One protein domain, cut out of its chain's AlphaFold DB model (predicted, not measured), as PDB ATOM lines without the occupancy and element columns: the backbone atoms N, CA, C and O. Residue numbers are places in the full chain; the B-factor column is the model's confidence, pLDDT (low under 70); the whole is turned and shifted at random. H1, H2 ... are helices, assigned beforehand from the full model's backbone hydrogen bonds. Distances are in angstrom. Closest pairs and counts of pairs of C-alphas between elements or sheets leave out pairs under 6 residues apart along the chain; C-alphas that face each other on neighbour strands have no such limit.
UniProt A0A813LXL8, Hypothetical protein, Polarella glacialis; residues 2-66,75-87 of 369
ATOM      1  N   SER A   2     -21.485 -79.915  22.132       84.19
ATOM      2  CA  SER A   2     -21.171 -79.809  20.695       84.19
ATOM      3  C   SER A   2     -20.807 -78.393  20.228       84.19
ATOM      4  O   SER A   2     -19.768 -78.228  19.607       84.19
ATOM      5  N   CYS A   3     -21.565 -77.358  20.622       87.75
ATOM      6  CA  CYS A   3     -21.256 -75.964  20.260       87.75
ATOM      7  C   CYS A   3     -19.859 -75.518  20.731       87.75
ATOM      8  O   CYS A   3     -19.116 -74.887  19.988       87.75
ATOM      9  N   ALA A   4     -19.472 -75.899  21.955       88.75
ATOM     10  CA  ALA A   4     -18.155 -75.576  22.500       88.75
ATOM     11  C   ALA A   4     -17.027 -76.306  21.749       88.75
ATOM     12  O   ALA A   4     -15.968 -75.725  21.538       88.75
ATOM     13  N   ILE A   5     -17.260 -77.556  21.329       84.81
ATOM     14  CA  ILE A   5     -16.294 -78.338  20.544       84.81
ATOM     15  C   ILE A   5     -16.107 -77.723  19.152       84.81
ATOM     16  O   ILE A   5     -14.968 -77.521  18.739       84.81
ATOM     17  N   CYS A   6     -17.193 -77.378  18.452       84.12
ATOM     18  CA  CYS A   6     -17.124 -76.750  17.128       84.12
ATOM     19  C   CYS A   6     -16.340 -75.427  17.154       84.12
ATOM     20  O   CYS A   6     -15.516 -75.192  16.270       84.12
ATOM     21  N   GLU A   7     -16.530 -74.605  18.192       85.12
ATOM     22  CA  GLU A   7     -15.771 -73.360  18.373       85.12
ATOM     23  C   GLU A   7     -14.285 -73.626  18.666       85.12
ATOM     24  O   GLU A   7     -13.412 -73.046  18.026       85.12
ATOM     25  N   LEU A   8     -13.974 -74.536  19.600       83.00
ATOM     26  CA  LEU A   8     -12.590 -74.830  20.001       83.00
ATOM     27  C   LEU A   8     -11.756 -75.369  18.828       83.00
ATOM     28  O   LEU A   8     -10.557 -75.105  18.723       83.00
ATOM     29  N   VAL A   9     -12.399 -76.134  17.947       76.88
ATOM     30  CA  VAL A   9     -11.759 -76.735  16.773       76.88
ATOM     31  C   VAL A   9     -11.752 -75.783  15.566       76.88
ATOM     32  O   VAL A   9     -11.116 -76.081  14.555       76.88
ATOM     33  N   ASN A  10     -12.371 -74.602  15.683       75.12
ATOM     34  CA  ASN A  10     -12.558 -73.644  14.592       75.12
ATOM     35  C   ASN A  10     -13.187 -74.307  13.355       75.12
ATOM     36  O   ASN A  10     -12.651 -74.227  12.244       75.12
ATOM     37  N   ASP A  11     -14.306 -75.010  13.558       76.38
ATOM     38  CA  ASP A  11     -15.056 -75.612  12.458       76.38
ATOM     39  C   ASP A  11     -15.557 -74.511  11.498       76.38
ATOM     40  O   ASP A  11     -16.277 -73.608  11.925       76.38
ATOM     41  N   PRO A  12     -15.210 -74.554  10.197       73.25
ATOM     42  CA  PRO A  12     -15.588 -73.513   9.238       73.25
ATOM     43  C   PRO A  12     -17.103 -73.367   9.025       73.25
ATOM     44  O   PRO A  12     -17.554 -72.311   8.554       73.25
ATOM     45  N   SER A  13     -17.878 -74.412   9.336       78.94
ATOM     46  CA  SER A  13     -19.341 -74.412   9.237       78.94
ATOM     47  C   SER A  13     -20.023 -73.729  10.429       78.94
ATOM     48  O   SER A  13     -21.164 -73.277  10.316       78.94
ATOM     49  N   TRP A  14     -19.321 -73.597  11.556       81.38
ATOM     50  CA  TRP A  14     -19.857 -73.045  12.791       81.38
ATOM     51  C   TRP A  14     -19.633 -71.526  12.857       81.38
ATOM     52  O   TRP A  14     -18.507 -71.049  12.968       81.38
ATOM     53  N   ARG A  15     -20.721 -70.749  12.745       88.06
ATOM     54  CA  ARG A  15     -20.707 -69.271  12.744       88.06
ATOM     55  C   ARG A  15     -21.838 -68.720  13.617       88.06
ATOM     56  O   ARG A  15     -22.893 -68.355  13.093       88.06
ATOM     57  N   PRO A  16     -21.670 -68.695  14.946       87.38
ATOM     58  CA  PRO A  16     -22.702 -68.204  15.847       87.38
ATOM     59  C   PRO A  16     -22.923 -66.704  15.610       87.38
ATOM     60  O   PRO A  16     -22.018 -65.892  15.762       87.38
ATOM     61  N   THR A  17     -24.142 -66.324  15.236       88.00
ATOM     62  CA  THR A  17     -24.526 -64.917  15.007       88.00
ATOM     63  C   THR A  17     -24.996 -64.216  16.284       88.00
ATOM     64  O   THR A  17     -25.191 -63.002  16.301       88.00
ATOM     65  N   PHE A  18     -25.196 -64.969  17.369       90.50
ATOM     66  CA  PHE A  18     -25.734 -64.453  18.620       90.50
ATOM     67  C   PHE A  18     -24.674 -63.710  19.443       90.50
ATOM     68  O   PHE A  18     -23.625 -64.257  19.773       90.50
ATOM     69  N   ARG A  19     -24.987 -62.474  19.849       87.62
ATOM     70  CA  ARG A  19     -24.046 -61.552  20.510       87.62
ATOM     71  C   ARG A  19     -23.491 -62.048  21.851       87.62
ATOM     72  O   ARG A  19     -22.362 -61.713  22.183       87.62
ATOM     73  N   PHE A  20     -24.269 -62.804  22.628       89.94
ATOM     74  CA  PHE A  20     -23.847 -63.291  23.953       89.94
ATOM     75  C   PHE A  20     -23.359 -64.743  23.934       89.94
ATOM     76  O   PHE A  20     -23.242 -65.378  24.981       89.94
ATOM     77  N   TYR A  21     -23.102 -65.299  22.750       91.31
ATOM     78  CA  TYR A  21     -22.528 -66.629  22.648       91.31
ATOM     79  C   TYR A  21     -21.043 -66.606  23.039       91.31
ATOM     80  O   TYR A  21     -20.266 -65.800  22.534       91.31
ATOM     81  N   HIS A  22     -20.642 -67.530  23.912       90.62
ATOM     82  CA  HIS A  22     -19.242 -67.831  24.194       90.62
ATOM     83  C   HIS A  22     -19.085 -69.336  24.454       90.62
ATOM     84  O   HIS A  22     -19.946 -69.963  25.089       90.62
ATOM     85  N   TRP A  23     -17.984 -69.937  23.992       90.44
ATOM     86  CA  TRP A  23     -17.752 -71.384  24.118       90.44
ATOM     87  C   TRP A  23     -17.729 -71.848  25.580       90.44
ATOM     88  O   TRP A  23     -18.260 -72.914  25.896       90.44
ATOM     89  N   SER A  24     -17.176 -71.030  26.486       92.62
ATOM     90  CA  SER A  24     -17.070 -71.373  27.911       92.62
ATOM     91  C   SER A  24     -18.437 -71.478  28.587       92.62
ATOM     92  O   SER A  24     -18.634 -72.374  29.400       92.62
ATOM     93  N   VAL A  25     -19.407 -70.639  28.204       93.06
ATOM     94  CA  VAL A  25     -20.783 -70.685  28.731       93.06
ATOM     95  C   VAL A  25     -21.467 -71.980  28.293       93.06
ATOM     96  O   VAL A  25     -22.088 -72.666  29.103       93.06
ATOM     97  N   SER A  26     -21.282 -72.371  27.027       93.69
ATOM     98  CA  SER A  26     -21.817 -73.628  26.484       93.69
ATOM     99  C   SER A  26     -21.178 -74.871  27.114       93.69
ATOM    100  O   SER A  26     -21.840 -75.904  27.264       93.69
ATOM    101  N   LEU A  27     -19.890 -74.800  27.466       93.62
ATOM    102  CA  LEU A  27     -19.184 -75.873  28.165       93.62
ATOM    103  C   LEU A  27     -19.630 -75.965  29.628       93.62
ATOM    104  O   LEU A  27     -19.947 -77.053  30.100       93.62
ATOM    105  N   PHE A  28     -19.719 -74.826  30.315       95.31
ATOM    106  CA  PHE A  28     -20.172 -74.746  31.699       95.31
ATOM    107  C   PHE A  28     -21.594 -75.294  31.862       95.31
ATOM    108  O   PHE A  28     -21.825 -76.148  32.715       95.31
ATOM    109  N   ALA A  29     -22.526 -74.895  30.992       95.12
ATOM    110  CA  ALA A  29     -23.895 -75.409  31.008       95.12
ATOM    111  C   ALA A  29     -23.955 -76.933  30.793       95.12
ATOM    112  O   ALA A  29     -24.745 -77.625  31.433       95.12
ATOM    113  N   ALA A  30     -23.094 -77.475  29.924       94.44
ATOM    114  CA  ALA A  30     -23.017 -78.915  29.698       94.44
ATOM    115  C   ALA A  30     -22.479 -79.664  30.927       94.44
ATOM    116  O   ALA A  30     -23.041 -80.690  31.303       94.44
ATOM    117  N   LEU A  31     -21.431 -79.141  31.572       95.00
ATOM    118  CA  LEU A  31     -20.884 -79.717  32.804       95.00
ATOM    119  C   LEU A  31     -21.900 -79.672  33.949       95.00
ATOM    120  O   LEU A  31     -22.048 -80.661  34.660       95.00
ATOM    121  N   LEU A  32     -22.641 -78.570  34.085       96.31
ATOM    122  CA  LEU A  32     -23.698 -78.426  35.088       96.31
ATOM    123  C   LEU A  32     -24.829 -79.438  34.853       96.31
ATOM    124  O   LEU A  32     -25.286 -80.075  35.798       96.31
ATOM    125  N   CYS A  33     -25.233 -79.648  33.597       94.75
ATOM    126  CA  CYS A  33     -26.232 -80.656  33.236       94.75
ATOM    127  C   CYS A  33     -25.783 -82.076  33.623       94.75
ATOM    128  O   CYS A  33     -26.532 -82.805  34.273       94.75
ATOM    129  N   VAL A  34     -24.538 -82.447  33.301       93.75
ATOM    130  CA  VAL A  34     -23.973 -83.750  33.695       93.75
ATOM    131  C   VAL A  34     -23.887 -83.869  35.219       93.75
ATOM    132  O   VAL A  34     -24.253 -84.902  35.773       93.75
ATOM    133  N   TRP A  35     -23.463 -82.814  35.913       95.81
ATOM    134  CA  TRP A  35     -23.390 -82.808  37.372       95.81
ATOM    135  C   TRP A  35     -24.763 -83.031  38.023       95.81
ATOM    136  O   TRP A  35     -24.897 -83.915  38.869       95.81
ATOM    137  N   MET A  36     -25.799 -82.311  37.577       95.88
ATOM    138  CA  MET A  36     -27.171 -82.490  38.073       95.88
ATOM    139  C   MET A  36     -27.698 -83.904  37.812       95.88
ATOM    140  O   MET A  36     -28.335 -84.499  38.679       95.88
ATOM    141  N   MET A  37     -27.389 -84.477  36.647       95.81
ATOM    142  CA  MET A  37     -27.784 -85.838  36.289       95.81
ATOM    143  C   MET A  37     -27.220 -86.882  37.271       95.81
ATOM    144  O   MET A  37     -27.954 -87.763  37.722       95.81
ATOM    145  N   PHE A  38     -25.948 -86.752  37.664       96.12
ATOM    146  CA  PHE A  38     -25.329 -87.626  38.669       96.12
ATOM    147  C   PHE A  38     -25.804 -87.344  40.099       96.12
ATOM    148  O   PHE A  38     -25.898 -88.282  40.890       96.12
ATOM    149  N   ALA A  39     -26.127 -86.090  40.426       95.88
ATOM    150  CA  ALA A  39     -26.653 -85.716  41.738       95.88
ATOM    151  C   ALA A  39     -28.047 -86.313  42.007       95.88
ATOM    152  O   ALA A  39     -28.357 -86.642  43.149       95.88
ATOM    153  N   MET A  40     -28.875 -86.481  40.968       95.69
ATOM    154  CA  MET A  40     -30.210 -87.076  41.098       95.69
ATOM    155  C   MET A  40     -30.175 -88.605  41.208       95.69
ATOM    156  O   MET A  40     -30.771 -89.170  42.122       95.69
ATOM    157  N   ALA A  41     -29.521 -89.290  40.264       94.94
ATOM    158  CA  ALA A  41     -29.517 -90.751  40.213       94.94
ATOM    159  C   ALA A  41     -28.257 -91.284  39.502       94.94
ATOM    160  O   ALA A  41     -28.263 -91.446  38.279       94.94
ATOM    161  N   PRO A  42     -27.183 -91.622  40.236       94.69
ATOM    162  CA  PRO A  42     -25.886 -91.924  39.627       94.69
ATOM    163  C   PRO A  42     -25.889 -93.200  38.770       94.69
ATOM    164  O   PRO A  42     -25.252 -93.237  37.720       94.69
ATOM    165  N   ILE A  43     -26.634 -94.236  39.175       95.69
ATOM    166  CA  ILE A  43     -26.688 -95.520  38.451       95.69
ATOM    167  C   ILE A  43     -27.430 -95.361  37.117       95.69
ATOM    168  O   ILE A  43     -26.928 -95.763  36.070       95.69
ATOM    169  N   VAL A  44     -28.610 -94.732  37.138       95.56
ATOM    170  CA  VAL A  44     -29.418 -94.495  35.929       95.56
ATOM    171  C   VAL A  44     -28.694 -93.541  34.980       95.56
ATOM    172  O   VAL A  44     -28.686 -93.764  33.769       95.56
ATOM    173  N   ALA A  45     -28.027 -92.521  35.527       95.38
ATOM    174  CA  ALA A  45     -27.216 -91.595  34.755       95.38
ATOM    175  C   ALA A  45     -26.092 -92.306  33.986       95.38
ATOM    176  O   ALA A  45     -25.941 -92.109  32.778       95.38
ATOM    177  N   ALA A  46     -25.340 -93.177  34.663       95.25
ATOM    178  CA  ALA A  46     -24.274 -93.949  34.034       95.25
ATOM    179  C   ALA A  46     -24.803 -94.837  32.891       95.25
ATOM    180  O   ALA A  46     -24.205 -94.864  31.813       95.25
ATOM    181  N   ILE A  47     -25.949 -95.500  33.089       96.75
ATOM    182  CA  ILE A  47     -26.588 -96.338  32.060       96.75
ATOM    183  C   ILE A  47     -27.009 -95.496  30.847       96.75
ATOM    184  O   ILE A  47     -26.745 -95.883  29.709       96.75
ATOM    185  N   ALA A  48     -27.619 -94.329  31.067       95.31
ATOM    186  CA  ALA A  48     -28.048 -93.444  29.985       95.31
ATOM    187  C   ALA A  48     -26.861 -92.889  29.178       95.31
ATOM    188  O   ALA A  48     -26.908 -92.867  27.948       95.31
ATOM    189  N   ILE A  49     -25.770 -92.495  29.846       94.00
ATOM    190  CA  ILE A  49     -24.540 -92.046  29.175       94.00
ATOM    191  C   ILE A  49     -23.934 -93.183  28.345       94.00
ATOM    192  O   ILE A  49     -23.576 -92.961  27.189       94.00
ATOM    193  N   LEU A  50     -23.863 -94.401  28.894       96.06
ATOM    194  CA  LEU A  50     -23.365 -95.580  28.178       96.06
ATOM    195  C   LEU A  50     -24.210 -95.886  26.932       96.06
ATOM    196  O   LEU A  50     -23.669 -96.165  25.860       96.06
ATOM    197  N   PHE A  51     -25.533 -95.803  27.058       96.62
ATOM    198  CA  PHE A  51     -26.461 -96.016  25.952       96.62
ATOM    199  C   PHE A  51     -26.274 -94.966  24.845       96.62
ATOM    200  O   PHE A  51     -26.079 -95.324  23.682       96.62
ATOM    201  N   CYS A  52     -26.217 -93.679  25.203       94.06
ATOM    202  CA  CYS A  52     -25.927 -92.597  24.260       94.06
ATOM    203  C   CYS A  52     -24.548 -92.749  23.599       94.06
ATOM    204  O   CYS A  52     -24.426 -92.531  22.395       94.06
ATOM    205  N   ALA A  53     -23.519 -93.160  24.347       93.00
ATOM    206  CA  ALA A  53     -22.186 -93.413  23.804       93.00
ATOM    207  C   ALA A  53     -22.180 -94.597  22.824       93.00
ATOM    208  O   ALA A  53     -21.501 -94.547  21.798       93.00
ATOM    209  N   THR A  54     -22.972 -95.637  23.088       95.31
ATOM    210  CA  THR A  54     -23.112 -96.797  22.195       95.31
ATOM    211  C   THR A  54     -23.818 -96.405  20.896       95.31
ATOM    212  O   THR A  54     -23.346 -96.742  19.813       95.31
ATOM    213  N   ILE A  55     -24.894 -95.613  20.971       93.88
ATOM    214  CA  ILE A  55     -25.554 -95.069  19.774       93.88
ATOM    215  C   ILE A  55     -24.595 -94.164  18.998       93.88
ATOM    216  O   ILE A  55     -24.495 -94.280  17.779       93.88
ATOM    217  N   PHE A  56     -23.867 -93.281  19.686       88.81
ATOM    218  CA  PHE A  56     -22.930 -92.363  19.044       88.81
ATOM    219  C   PHE A  56     -21.779 -93.100  18.347       88.81
ATOM    220  O   PHE A  56     -21.437 -92.774  17.210       88.81
ATOM    221  N   THR A  57     -21.194 -94.110  18.997       87.00
ATOM    222  CA  THR A  57     -20.130 -94.939  18.405       87.00
ATOM    223  C   THR A  57     -20.645 -95.768  17.232       87.00
ATOM    224  O   THR A  57     -19.993 -95.792  16.188       87.00
ATOM    225  N   TYR A  58     -21.841 -96.356  17.340       90.19
ATOM    226  CA  TYR A  58     -22.494 -97.063  16.237       90.19
ATOM    227  C   TYR A  58     -22.768 -96.138  15.043       90.19
ATOM    228  O   TYR A  58     -22.423 -96.462  13.904       90.19
ATOM    229  N   ALA A  59     -23.324 -94.951  15.296       85.56
ATOM    230  CA  ALA A  59     -23.579 -93.948  14.269       85.56
ATOM    231  C   ALA A  59     -22.278 -93.460  13.619       85.56
ATOM    232  O   ALA A  59     -22.216 -93.365  12.399       85.56
ATOM    233  N   SER A  60     -21.222 -93.219  14.403       79.88
ATOM    234  CA  SER A  60     -19.909 -92.798  13.891       79.88
ATOM    235  C   SER A  60     -19.265 -93.872  13.015       79.88
ATOM    236  O   SER A  60     -18.690 -93.557  11.976       79.88
ATOM    237  N   TYR A  61     -19.402 -95.143  13.398       80.44
ATOM    238  CA  TYR A  61     -18.918 -96.268  12.604       80.44
ATOM    239  C   TYR A  61     -19.672 -96.379  11.271       80.44
ATOM    240  O   TYR A  61     -19.057 -96.449  10.209       80.44
ATOM    241  N   ASN A  62     -21.007 -96.313  11.303       79.75
ATOM    242  CA  ASN A  62     -21.820 -96.418  10.091       79.75
ATOM    243  C   ASN A  62     -21.754 -95.158   9.204       79.75
ATOM    244  O   ASN A  62     -21.897 -95.249   7.985       79.75
ATOM    245  N   SER A  63     -21.476 -93.988   9.789       67.06
ATOM    246  CA  SER A  63     -21.256 -92.727   9.066       67.06
ATOM    247  C   SER A  63     -20.040 -92.780   8.145       67.06
ATOM    248  O   SER A  63     -19.965 -91.988   7.215       67.06
ATOM    249  N   HIS A  64     -19.092 -93.695   8.366       57.69
ATOM    250  CA  HIS A  64     -17.974 -93.876   7.442       57.69
ATOM    251  C   HIS A  64     -18.407 -94.562   6.132       57.69
ATOM    252  O   HIS A  64     -17.831 -94.302   5.079       57.69
ATOM    253  N   ASN A  65     -19.447 -95.405   6.187       60.16
ATOM    254  CA  ASN A  65     -19.981 -96.139   5.034       60.16
ATOM    255  C   ASN A  65     -21.132 -95.393   4.339       60.16
ATOM    256  O   ASN A  65     -21.339 -95.539   3.133       60.16
ATOM    257  N   ALA A  66     -21.894 -94.597   5.086       56.28
ATOM    258  CA  ALA A  66     -22.996 -93.806   4.559       56.28
ATOM    259  C   ALA A  66     -22.513 -92.387   4.206       56.28
ATOM    260  O   ALA A  66     -21.955 -91.700   5.047       56.28
ATOM    261  N   MET A  75     -12.689 -80.933  11.268       77.31
ATOM    262  CA  MET A  75     -11.756 -81.001  12.395       77.31
ATOM    263  C   MET A  75     -10.399 -81.597  11.999       77.31
ATOM    264  O   MET A  75      -9.353 -81.019  12.298       77.31
ATOM    265  N   LYS A  76     -10.406 -82.735  11.291       81.81
ATOM    266  CA  LYS A  76      -9.185 -83.385  10.782       81.81
ATOM    267  C   LYS A  76      -8.412 -82.440   9.860       81.81
ATOM    268  O   LYS A  76      -7.194 -82.324   9.982       81.81
ATOM    269  N   PHE A  77      -9.116 -81.726   8.983       83.50
ATOM    270  CA  PHE A  77      -8.513 -80.763   8.067       83.50
ATOM    271  C   PHE A  77      -7.828 -79.606   8.807       83.50
ATOM    272  O   PHE A  77      -6.673 -79.304   8.510       83.50
ATOM    273  N   GLN A  78      -8.488 -78.989   9.797       81.75
ATOM    274  CA  GLN A  78      -7.867 -77.912  10.583       81.75
ATOM    275  C   GLN A  78      -6.659 -78.407  11.380       81.75
ATOM    276  O   GLN A  78      -5.643 -77.714  11.436       81.75
ATOM    277  N   LEU A  79      -6.732 -79.615  11.950       86.31
ATOM    278  CA  LEU A  79      -5.603 -80.221  12.651       86.31
ATOM    279  C   LEU A  79      -4.400 -80.396  11.713       86.31
ATOM    280  O   LEU A  79      -3.307 -79.929  12.029       86.31
ATOM    281  N   VAL A  80      -4.608 -81.004  10.541       87.94
ATOM    282  CA  VAL A  80      -3.553 -81.212   9.536       87.94
ATOM    283  C   VAL A  80      -2.987 -79.880   9.051       87.94
ATOM    284  O   VAL A  80      -1.770 -79.716   9.031       87.94
ATOM    285  N   LYS A  81      -3.843 -78.901   8.738       87.50
ATOM    286  CA  LYS A  81      -3.421 -77.551   8.337       87.50
ATOM    287  C   LYS A  81      -2.525 -76.915   9.397       87.50
ATOM    288  O   LYS A  81      -1.445 -76.443   9.065       87.50
ATOM    289  N   ASN A  82      -2.953 -76.924  10.660       87.00
ATOM    290  CA  ASN A  82      -2.208 -76.319  11.763       87.00
ATOM    291  C   ASN A  82      -0.870 -77.021  12.026       87.00
ATOM    292  O   ASN A  82       0.091 -76.367  12.420       87.00
ATOM    293  N   ILE A  83      -0.798 -78.340  11.821       89.38
ATOM    294  CA  ILE A  83       0.459 -79.090  11.920       89.38
ATOM    295  C   ILE A  83       1.381 -78.717  10.754       89.38
ATOM    296  O   ILE A  83       2.533 -78.358  10.984       89.38
ATOM    297  N   LEU A  84       0.880 -78.742   9.516       87.56
ATOM    298  CA  LEU A  84       1.668 -78.454   8.312       87.56
ATOM    299  C   LEU A  84       2.235 -77.033   8.298       87.56
ATOM    300  O   LEU A  84       3.381 -76.852   7.901       87.56
ATOM    301  N   THR A  85       1.470 -76.036   8.748       86.56
ATOM    302  CA  THR A  85       1.934 -74.639   8.795       86.56
ATOM    303  C   THR A  85       2.973 -74.382   9.882       86.56
ATOM    304  O   THR A  85       3.708 -73.403   9.789       86.56
ATOM    305  N   ARG A  86       3.041 -75.237  10.909       87.19
ATOM    306  CA  ARG A  86       4.030 -75.147  11.994       87.19
ATOM    307  C   ARG A  86       5.292 -75.963  11.732       87.19
ATOM    308  O   ARG A  86       6.267 -75.789  12.456       87.19
ATOM    309  N   MET A  87       5.277 -76.868  10.756       82.81
ATOM    310  CA  MET A  87       6.462 -77.642  10.404       82.81
ATOM    311  C   MET A  87       7.451 -76.789   9.608       82.81
ATOM    312  O   MET A  87       7.081 -76.083   8.672       82.81
TER     313      MET A  87
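AT A GLANCE: This is residues 2 to 66 and 75 to 87 of the 369 residues of the protein "Hypothetical protein" of Polarella glacialis (UniProt A0A813LXL8). Two long helices, H2 and H3, meet near their ends as an open V; short H1 folds back on the first residues of H2, and H4, beyond a cut, touches no helix. The printed part has 78 residues with four named helices, H1 to H4 in chain order, and no named strand: all helix. It is loose, radius of gyration of the C-alphas 16.6 A, spanning 47 by 38 by 25 A.

IN THESE COORDINATES: Find C-alpha 2 at (-21.171, -79.809, 20.695), where H1, residues 2 to 8, begins. H2, residues 23 to 40, runs 26.3 A; H3, residues 42 to 63, 30.9 A. H4, residues 75 to 86, ends at C-alpha 86, (4.030, -75.147, 11.994).

HOW THE PARTS SIT: H1 and H2, a helical hairpin, touch through residues 23 to 27 of H2 alone; the closest C-alphas, Ala 4 and Trp 23, are 4.5 A apart. H2 and H3 only just touch, with 3 pairs of C-alphas within 8 A, only at the corner, at a steep tilt of 49 degrees; the closest C-alphas are Phe 38 and Ala 45, 5.9 A. Every O i to N i+4 pair is within hydrogen-bond range in H1, H2 and H3, and 7 of 8 in H4.

THE WHOLE: Residues 67 to 74 are cut out, an 18.8 A gap between C-alphas 66 and 75. The H1 to H2 link is long. Residues 63 to 66 have pLDDT under 70.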